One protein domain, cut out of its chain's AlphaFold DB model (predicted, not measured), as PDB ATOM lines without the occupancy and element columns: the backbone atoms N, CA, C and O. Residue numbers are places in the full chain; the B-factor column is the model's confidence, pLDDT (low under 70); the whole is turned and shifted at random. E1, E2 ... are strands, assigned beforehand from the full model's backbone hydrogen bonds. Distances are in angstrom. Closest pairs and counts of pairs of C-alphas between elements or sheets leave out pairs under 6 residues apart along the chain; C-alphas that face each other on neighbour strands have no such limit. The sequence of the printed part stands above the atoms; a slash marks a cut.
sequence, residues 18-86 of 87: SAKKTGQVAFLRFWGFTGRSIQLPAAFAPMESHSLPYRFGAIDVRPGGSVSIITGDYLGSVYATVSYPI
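This is residues 18 to 86 of the 87 residues of an uncharacterized protein of Corynebacterium minutissimum (UniProt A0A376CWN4). This is a small sandwich: a sheet of three strands, E1, E2 and E7, faces a sheet of four, E3, E6, E5 and E4, with the strands of the two sheets crossed. E4 and E7 come near each other along one side of the sandwich, and the chain changes sheet at the links E2 to E3 and E6 to E7. The printed part has 69 residues with no named helix and seven named strands, E1 to E7 in order along the chain; the class is all strand. The sheets run E1 - E2 - E7 and E3 - E6 - E5 - E4, both antiparallel. The whole is compact, with a radius of gyration of the C-alphas of 11.2 A, yet elongated, spanning 33 by 19 by 17 A.

Find C-alpha 18 at (119.386, 92.521, 161.404), where E1 begins; it runs through residues 18 to 22, 13.3 A. E2, the longest strand by residues, takes residues 25 to 33, 21.7 A, and ends at C-alpha 33 at (110.245, 96.871, 160.302). Read on to E3, residues 37 to 39, 7.0 A; E4, residues 50 to 54, 12.7 A; E5, residues 57 to 61, 13.4 A; and E6, residues 66 to 70, 13.1 A. E7 takes residues 78 to 85, 21.5 A, ending at C-alpha 85 at (129.341, 100.012, 171.561).

Look first at the meander E4 E5 E6, each strand the antiparallel neighbour of the one before. E4 and E5 form a hairpin, with N 52 and O 59 at 2.9 A, and E5 and E6 another, with N 60 and O 68 at 2.8 A. E3 is the antiparallel neighbour of E6, with N 67 and O 38 at 2.9 A; E3 E4 E5 E6 is a Greek key, a meander whose last strand also pairs with the strand before it. In the other sheet, the hairpin E1 and E2 has N 20 and O 27 at 2.8 A, and E2 and E7 have N 28 and O 82 at 2.8 A. Where the sheets face each other their parts are 9.1 A centre to centre, with strands at 45 degrees. The closest C-alphas of E4 and E7 are those of Tyr 54 and Ala 80, 6.5 A apart, while E1 and E5, for instance, are apart.

The two C-alphas farthest apart are those of Gly 23 and Asp 73, 35.6 A. The printed part has no cut, and no link is long. The mean pLDDT of the printed part is 94.3, and no printed residue is under 70.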
ATOM      1  N   SER A  18     118.171  93.307 161.138       97.38
ATOM      2  CA  SER A  18     119.386  92.521 161.404       97.38
ATOM      3  C   SER A  18     120.365  93.263 162.301       97.38
ATOM      4  O   SER A  18     120.566  94.463 162.116       97.38
ATOM      5  N   ALA A  19     121.060  92.530 163.162       96.75
ATOM      6  CA  ALA A  19     122.211  92.985 163.924       96.75
ATOM      7  C   ALA A  19     123.492  92.275 163.457       96.75
ATOM      8  O   ALA A  19     123.495  91.066 163.215       96.75
ATOM      9  N   LYS A  20     124.594  93.020 163.342       95.75
ATOM     10  CA  LYS A  20     125.934  92.497 163.033       95.75
ATOM     11  C   LYS A  20     126.947  93.053 164.022       95.75
ATOM     12  O   LYS A  20     126.942  94.249 164.287       95.75
ATOM     13  N   LYS A  21     127.822  92.200 164.548       93.19
ATOM     14  CA  LYS A  21     128.902  92.598 165.456       93.19
ATOM     15  C   LYS A  21     130.225  92.646 164.706       93.19
ATOM     16  O   LYS A  21     130.587  91.692 164.019       93.19
ATOM     17  N   THR A  22     130.979  93.724 164.868       91.62
ATOM     18  CA  THR A  22     132.341  93.847 164.338       91.62
ATOM     19  C   THR A  22     133.238  94.417 165.427       91.62
ATOM     20  O   THR A  22     133.135  95.587 165.782       91.62
ATOM     21  N   GLY A  23     134.093  93.567 166.003       90.06
ATOM     22  CA  GLY A  23     134.859  93.929 167.197       90.06
ATOM     23  C   GLY A  23     133.926  94.252 168.369       90.06
ATOM     24  O   GLY A  23     133.089  93.424 168.721       90.06
ATOM     25  N   GLN A  24     134.063  95.455 168.929       92.88
ATOM     26  CA  GLN A  24     133.273  95.956 170.064       92.88
ATOM     27  C   GLN A  24     132.122  96.888 169.662       92.88
ATOM     28  O   GLN A  24     131.604  97.633 170.488       92.88
ATOM     29  N   VAL A  25     131.711  96.847 168.393       94.88
ATOM     30  CA  VAL A  25     130.590  97.640 167.878       94.88
ATOM     31  C   VAL A  25     129.530  96.710 167.303       94.88
ATOM     32  O   VAL A  25     129.839  95.783 166.545       94.88
ATOM     33  N   ALA A  26     128.273  96.970 167.649       96.12
ATOM     34  CA  ALA A  26     127.115  96.370 167.010       96.12
ATOM     35  C   ALA A  26     126.492  97.352 166.014       96.12
ATOM     36  O   ALA A  26     126.352  98.540 166.291       96.12
ATOM     37  N   PHE A  27     126.100  96.834 164.856       96.81
ATOM     38  CA  PHE A  27     125.361  97.536 163.816       96.81
ATOM     39  C   PHE A  27     123.969  96.935 163.726       96.81
ATOM     40  O   PHE A  27     123.835  95.742 163.457       96.81
ATOM     41  N   LEU A  28     122.944  97.756 163.911       97.19
ATOM     42  CA  LEU A  28     121.546  97.368 163.838       97.19
ATOM     43  C   LEU A  28     120.895  98.057 162.640       97.19
ATOM     44  O   LEU A  28     120.918  99.282 162.516       97.19
ATOM     45  N   ARG A  29     120.325  97.261 161.738       97.25
ATOM     46  CA  ARG A  29     119.677  97.721 160.511       97.25
ATOM     47  C   ARG A  29     118.217  97.299 160.496       97.25
ATOM     48  O   ARG A  29     117.918  96.143 160.773       97.25
ATOM     49  N   PHE A  30     117.355  98.212 160.068       96.75
ATOM     50  CA  PHE A  30     115.931  98.016 159.821       96.75
ATOM     51  C   PHE A  30     115.609  98.333 158.353       96.75
ATOM     52  O   PHE A  30     116.109  99.327 157.814       96.75
ATOM     53  N   TRP A  31     114.795  97.502 157.699       95.88
ATOM     54  CA  TRP A  31     114.369  97.676 156.301       95.88
ATOM     55  C   TRP A  31     112.866  97.429 156.129       95.88
ATOM     56  O   TRP A  31     112.432  96.515 155.436       95.88
ATOM     57  N   GLY A  32     112.048  98.267 156.754       93.25
ATOM     58  CA  GLY A  32     110.596  98.110 156.704       93.25
ATOM     59  C   GLY A  32     110.044  97.354 157.907       93.25
ATOM     60  O   GLY A  32     109.004  96.714 157.807       93.25
ATOM     61  N   PHE A  33     110.721  97.448 159.052       94.31
ATOM     62  CA  PHE A  33     110.245  96.871 160.302       94.31
ATOM     63  C   PHE A  33     109.013  97.619 160.818       94.31
ATOM     64  O   PHE A  33     109.039  98.840 160.954       94.31
ATOM     65  N   THR A  34     107.939  96.894 161.111       92.44
ATOM     66  CA  THR A  34     106.660  97.460 161.573       92.44
ATOM     67  C   THR A  34     106.468  97.360 163.086       92.44
ATOM     68  O   THR A  34     105.589  98.018 163.640       92.44
ATOM     69  N   GLY A  35     107.288  96.556 163.771       92.12
ATOM     70  CA  GLY A  35     107.248  96.439 165.224       92.12
ATOM     71  C   GLY A  35     107.793  97.679 165.940       92.12
ATOM     72  O   GLY A  35     108.379  98.582 165.342       92.12
ATOM     73  N   ARG A  36     107.619  97.710 167.266       93.38
ATOM     74  CA  ARG A  36     108.109  98.798 168.139       93.38
ATOM     75  C   ARG A  36     109.196  98.363 169.111       93.38
ATOM     76  O   ARG A  36     109.791  99.197 169.785       93.38
ATOM     77  N   SER A  37     109.483  97.072 169.167       95.62
ATOM     78  CA  SER A  37     110.547  96.525 169.988       95.62
ATOM     79  C   SER A  37     111.074  95.228 169.396       95.62
ATOM     80  O   SER A  37     110.365  94.525 168.675       95.62
ATOM     81  N   ILE A  38     112.332  94.929 169.704       96.81
ATOM     82  CA  ILE A  38     112.961  93.635 169.436       96.81
ATOM     83  C   ILE A  38     113.815  93.240 170.640       96.81
ATOM     84  O   ILE A  38     114.209  94.087 171.444       96.81
ATOM     85  N   GLN A  39     114.124  91.953 170.739       96.75
ATOM     86  CA  GLN A  39     115.069  91.432 171.715       96.75
ATOM     87  C   GLN A  39     116.303  90.915 170.978       96.75
ATOM     88  O   GLN A  39     116.208  90.011 170.148       96.75
ATOM     89  N   LEU A  40     117.462  91.493 171.279       95.44
ATOM     90  CA  LEU A  40     118.735  91.051 170.732       95.44
ATOM     91  C   LEU A  40     119.362  89.962 171.616       95.44
ATOM     92  O   LEU A  40     119.174  89.968 172.837       95.44
ATOM     93  N   PRO A  41     120.144  89.038 171.025       94.44
ATOM     94  CA  PRO A  41     120.952  88.099 171.795       94.44
ATOM     95  C   PRO A  41     121.990  88.822 172.658       94.44
ATOM     96  O   PRO A  41     122.491  89.882 172.279       94.44
ATOM     97  N   ALA A  42     122.401  88.188 173.759       92.31
ATOM     98  CA  ALA A  42     123.368  88.746 174.712       92.31
ATOM     99  C   ALA A  42     124.678  89.239 174.065       92.31
ATOM    100  O   ALA A  42     125.261  90.213 174.522       92.31
ATOM    101  N   ALA A  43     125.110  88.634 172.953       92.50
ATOM    102  CA  ALA A  43     126.312  89.045 172.223       92.50
ATOM    103  C   ALA A  43     126.260  90.475 171.632       92.50
ATOM    104  O   ALA A  43     127.310  90.998 171.251       92.50
ATOM    105  N   PHE A  44     125.069  91.077 171.536       95.12
ATOM    106  CA  PHE A  44     124.820  92.427 171.010       95.12
ATOM    107  C   PHE A  44     124.298  93.398 172.075       95.12
ATOM    108  O   PHE A  44     123.914  94.518 171.730       95.12
ATOM    109  N   ALA A  45     124.205  92.968 173.334       95.00
ATOM    110  CA  ALA A  45     123.741  93.821 174.415       95.00
ATOM    111  C   ALA A  45     124.849  94.823 174.791       95.00
ATOM    112  O   ALA A  45     125.985  94.398 175.001       95.00
ATOM    113  N   PRO A  46     124.548  96.130 174.870       96.19
ATOM    114  CA  PRO A  46     125.499  97.114 175.365       96.19
ATOM    115  C   PRO A  46     125.666  97.028 176.886       96.19
ATOM    116  O   PRO A  46     124.793  96.506 177.585       96.19
ATOM    117  N   MET A  47     126.775  97.566 177.402       95.50
ATOM    118  CA  MET A  47     126.975  97.722 178.851       95.50
ATOM    119  C   MET A  47     126.095  98.829 179.438       95.50
ATOM    120  O   MET A  47     125.652  98.731 180.579       95.50
ATOM    121  N   GLU A  48     125.801  99.852 178.638       96.00
ATOM    122  CA  GLU A  48     125.000 101.011 179.020       96.00
ATOM    123  C   GLU A  48     123.836 101.213 178.046       96.00
ATOM    124  O   GLU A  48     123.783 100.624 176.968       96.00
ATOM    125  N   SER A  49     122.855 102.031 178.430       96.94
ATOM    126  CA  SER A  49     121.745 102.346 177.527       96.94
ATOM    127  C   SER A  49     122.177 103.373 176.484       96.94
ATOM    128  O   SER A  49     122.769 104.394 176.826       96.94
ATOM    129  N   HIS A  50     121.804 103.149 175.229       96.94
ATOM    130  CA  HIS A  50     122.028 104.088 174.133       96.94
ATOM    131  C   HIS A  50     120.702 104.502 173.513       96.94
ATOM    132  O   HIS A  50     119.882 103.644 173.204       96.94
ATOM    133  N   SER A  51     120.520 105.800 173.280       97.06
ATOM    134  CA  SER A  51     119.417 106.325 172.475       97.06
ATOM    135  C   SER A  51     119.984 106.873 171.172       97.06
ATOM    136  O   SER A  51     120.786 107.809 171.174       97.06
ATOM    137  N   LEU A  52     119.637 106.229 170.060       96.62
ATOM    138  CA  LEU A  52     120.228 106.483 168.750       96.62
ATOM    139  C   LEU A  52     119.194 107.201 167.876       96.62
ATOM    140  O   LEU A  52     118.186 106.589 167.509       96.62
ATOM    141  N   PRO A  53     119.397 108.487 167.545       94.00
ATOM    142  CA  PRO A  53     118.435 109.226 166.746       94.00
ATOM    143  C   PRO A  53     118.351 108.644 165.335       94.00
ATOM    144  O   PRO A  53     119.348 108.236 164.736       94.00
ATOM    145  N   TYR A  54     117.147 108.645 164.778       90.62
ATOM    146  CA  TYR A  54     116.909 108.369 163.368       90.62
ATOM    147  C   TYR A  54     115.821 109.317 162.846       90.62
ATOM    148  O   TYR A  54     115.280 110.137 163.583       90.62
ATOM    149  N   ARG A  55     115.491 109.224 161.554       88.50
ATOM    150  CA  ARG A  55     114.647 110.201 160.844       88.50
ATOM    151  C   ARG A  55     113.331 110.580 161.543       88.50
ATOM    152  O   ARG A  55     112.910 111.722 161.409       88.50
ATOM    153  N   PHE A  56     112.677 109.642 162.227       89.88
ATOM    154  CA  PHE A  56     111.338 109.839 162.798       89.88
ATOM    155  C   PHE A  56     111.296 109.694 164.330       89.88
ATOM    156  O   PHE A  56     110.217 109.579 164.901       89.88
ATOM    157  N   GLY A  57     112.450 109.673 165.006       92.69
ATOM    158  CA  GLY A  57     112.518 109.555 166.463       92.69
ATOM    159  C   GLY A  57     113.845 108.974 166.942       92.69
ATOM    160  O   GLY A  57     114.908 109.385 166.477       92.69
ATOM    161  N   ALA A  58     113.793 108.005 167.856       95.44
ATOM    162  CA  ALA A  58     114.979 107.366 168.425       95.44
ATOM    163  C   ALA A  58     114.844 105.839 168.515       95.44
ATOM    164  O   ALA A  58     113.744 105.291 168.583       95.44
ATOM    165  N   ILE A  59     115.983 105.155 168.505       97.12
ATOM    166  CA  ILE A  59     116.101 103.721 168.758       97.12
ATOM    167  C   ILE A  59     116.883 103.566 170.054       97.12
ATOM    168  O   ILE A  59     118.085 103.834 170.098       97.12
ATOM    169  N   ASP A  60     116.191 103.139 171.100       97.62
ATOM    170  CA  ASP A  60     116.791 102.867 172.395       97.62
ATOM    171  C   ASP A  60     117.281 101.426 172.435       97.62
ATOM    172  O   ASP A  60     116.503 100.501 172.214       97.62
ATOM    173  N   VAL A  61     118.546 101.227 172.779       97.75
ATOM    174  CA  VAL A  61     119.146  99.917 173.030       97.75
ATOM    175  C   VAL A  61     119.578  99.877 174.488       97.75
ATOM    176  O   VAL A  61     120.364 100.714 174.926       97.75
ATOM    177  N   ARG A  62     119.052  98.922 175.251       97.38
ATOM    178  CA  ARG A  62     119.280  98.817 176.697       97.38
ATOM    179  C   ARG A  62     120.212  97.654 177.047       97.38
ATOM    180  O   ARG A  62     120.259  96.668 176.299       97.38
ATOM    181  N   PRO A  63     120.882  97.716 178.214       95.88
ATOM    182  CA  PRO A  63     121.537  96.557 178.800       95.88
ATOM    183  C   PRO A  63     120.578  95.363 178.841       95.88
ATOM    184  O   PRO A  63     119.382  95.513 179.096       95.88
ATOM    185  N   GLY A  64     121.085  94.176 178.514       92.31
ATOM    186  CA  GLY A  64     120.260  92.977 178.327       92.31
ATOM    187  C   GLY A  64     119.669  92.814 176.921       92.31
ATOM    188  O   GLY A  64     118.990  91.823 176.673       92.31
ATOM    189  N   GLY A  65     119.941  93.731 175.983       93.50
ATOM    190  CA  GLY A  65     119.636  93.560 174.555       93.50
ATOM    191  C   GLY A  65     118.209  93.933 174.146       93.50
ATOM    192  O   GLY A  65     117.827  93.699 173.000       93.50
ATOM    193  N   SER A  66     117.421  94.515 175.051       97.25
ATOM    194  CA  SER A  66     116.103  95.049 174.705       97.25
ATOM    195  C   SER A  66     116.258  96.295 173.840       97.25
ATOM    196  O   SER A  66     117.006  97.214 174.189       97.25
ATOM    197  N   VAL A  67     115.539  96.335 172.722       97.56
ATOM    198  CA  VAL A  67     115.505  97.480 171.814       97.56
ATOM    199  C   VAL A  67     114.088  98.024 171.746       97.56
ATOM    200  O   VAL A  67     113.140  97.264 171.543       97.56
ATOM    201  N   SER A  68     113.936  99.339 171.870       97.00
ATOM    202  CA  SER A  68     112.666 100.043 171.681       97.00
ATOM    203  C   SER A  68     112.797 101.084 170.583       97.00
ATOM    204  O   SER A  68     113.802 101.783 170.494       97.00
ATOM    205  N   ILE A  69     111.770 101.204 169.752       96.00
ATOM    206  CA  ILE A  69     111.743 102.133 168.629       96.00
ATOM    207  C   ILE A  69     110.678 103.181 168.916       96.00
ATOM    208  O   ILE A  69     109.479 102.895 168.922       96.00
ATOM    209  N   ILE A  70     111.143 104.399 169.151       93.75
ATOM    210  CA  ILE A  70     110.329 105.567 169.447       93.75
ATOM    211  C   ILE A  70     110.114 106.310 168.136       93.75
ATOM    212  O   ILE A  70     111.071 106.723 167.481       93.75
ATOM    213  N   THR A  71     108.860 106.451 167.716       89.56
ATOM    214  CA  THR A  71     108.518 106.999 166.392       89.56
ATOM    215  C   THR A  71     107.595 108.216 166.462       89.56
ATOM    216  O   THR A  71     107.182 108.723 165.424       89.56
ATOM    217  N   GLY A  72     107.255 108.687 167.668       85.44
ATOM    218  CA  GLY A  72     106.240 109.729 167.859       85.44
ATOM    219  C   GLY A  72     104.936 109.356 167.149       85.44
ATOM    220  O   GLY A  72     104.478 108.218 167.253       85.44
ATOM    221  N   ASP A  73     104.403 110.285 166.355       85.88
ATOM    222  CA  ASP A  73     103.174 110.092 165.569       85.88
ATOM    223  C   ASP A  73     103.390 109.298 164.264       85.88
ATOM    224  O   ASP A  73     102.445 109.032 163.517       85.88
ATOM    225  N   TYR A  74     104.627 108.903 163.943       87.50
ATOM    226  CA  TYR A  74     104.914 108.152 162.724       87.50
ATOM    227  C   TYR A  74     104.488 106.683 162.852       87.50
ATOM    228  O   TYR A  74     105.082 105.887 163.587       87.50
ATOM    229  N   LEU A  75     103.479 106.301 162.066       85.50
ATOM    230  CA  LEU A  75     102.921 104.945 162.039       85.50
ATOM    231  C   LEU A  75     103.505 104.041 160.941       85.50
ATOM    232  O   LEU A  75     103.153 102.867 160.878       85.50
ATOM    233  N   GLY A  76     104.388 104.564 160.087       89.94
ATOM    234  CA  GLY A  76     104.992 103.790 159.004       89.94
ATOM    235  C   GLY A  76     106.125 102.868 159.461       89.94
ATOM    236  O   GLY A  76     106.537 102.859 160.624       89.94
ATOM    237  N   SER A  77     106.643 102.094 158.508       93.81
ATOM    238  CA  SER A  77     107.725 101.148 158.759       93.81
ATOM    239  C   SER A  77     109.070 101.838 158.999       93.81
ATOM    240  O   SER A  77     109.397 102.864 158.400       93.81
ATOM    241  N   VAL A  78     109.892 101.239 159.852       94.06
ATOM    242  CA  VAL A  78     111.201 101.758 160.243       94.06
ATOM    243  C   VAL A  78     112.255 101.365 159.208       94.06
ATOM    244  O   VAL A  78     112.479 100.184 158.923       94.06
ATOM    245  N   TYR A  79     112.944 102.378 158.686       94.69
ATOM    246  CA  TYR A  79     114.127 102.247 157.839       94.69
ATOM    247  C   TYR A  79     115.265 103.031 158.483       94.69
ATOM    248  O   TYR A  79     115.287 104.262 158.442       94.69
ATOM    249  N   ALA A  80     116.190 102.319 159.117       95.44
ATOM    250  CA  ALA A  80     117.277 102.930 159.869       95.44
ATOM    251  C   ALA A  80     118.500 102.015 159.888       95.44
ATOM    252  O   ALA A  80     118.387 100.795 159.791       95.44
ATOM    253  N   THR A  81     119.683 102.604 160.010       96.75
ATOM    254  CA  THR A  81     120.909 101.881 160.357       96.75
ATOM    255  C   THR A  81     121.588 102.662 161.460       96.75
ATOM    256  O   THR A  81     121.869 103.844 161.284       96.75
ATOM    257  N   VAL A  82     121.804 102.010 162.595       96.50
ATOM    258  CA  VAL A  82     122.409 102.607 163.785       96.50
ATOM    259  C   VAL A  82     123.530 101.710 164.289       96.50
ATOM    260  O   VAL A  82     123.543 100.505 164.028       96.50
ATOM    261  N   SER A  83     124.486 102.292 165.002       96.69
ATOM    262  CA  SER A  83     125.604 101.563 165.595       96.69
ATOM    263  C   SER A  83     125.845 102.009 167.025       96.69
ATOM    264  O   SER A  83     125.677 103.190 167.327       96.69
ATOM    265  N   TYR A  84     126.263 101.082 167.879       96.69
ATOM    266  CA  TYR A  84     126.514 101.345 169.294       96.69
ATOM    267  C   TYR A  84     127.605 100.414 169.856       96.69
ATOM    268  O   TYR A  84     127.824  99.325 169.305       96.69
ATOM    269  N   PRO A  85     128.325 100.836 170.912       96.56
ATOM    270  CA  PRO A  85     129.341 100.012 171.561       96.56
ATOM    271  C   PRO A  85     128.706  98.887 172.394       96.56
ATOM    272  O   PRO A  85     127.591  99.022 172.890       96.56
ATOM    273  N   ILE A  86     129.410  97.761 172.532       92.62
ATOM    274  CA  ILE A  86     128.933  96.565 173.262       92.62
ATOM    275  C   ILE A  86     129.906  96.036 174.323       92.62
ATOM    276  O   ILE A  86     129.679  94.958 174.872       92.62
TER     277      ILE A  86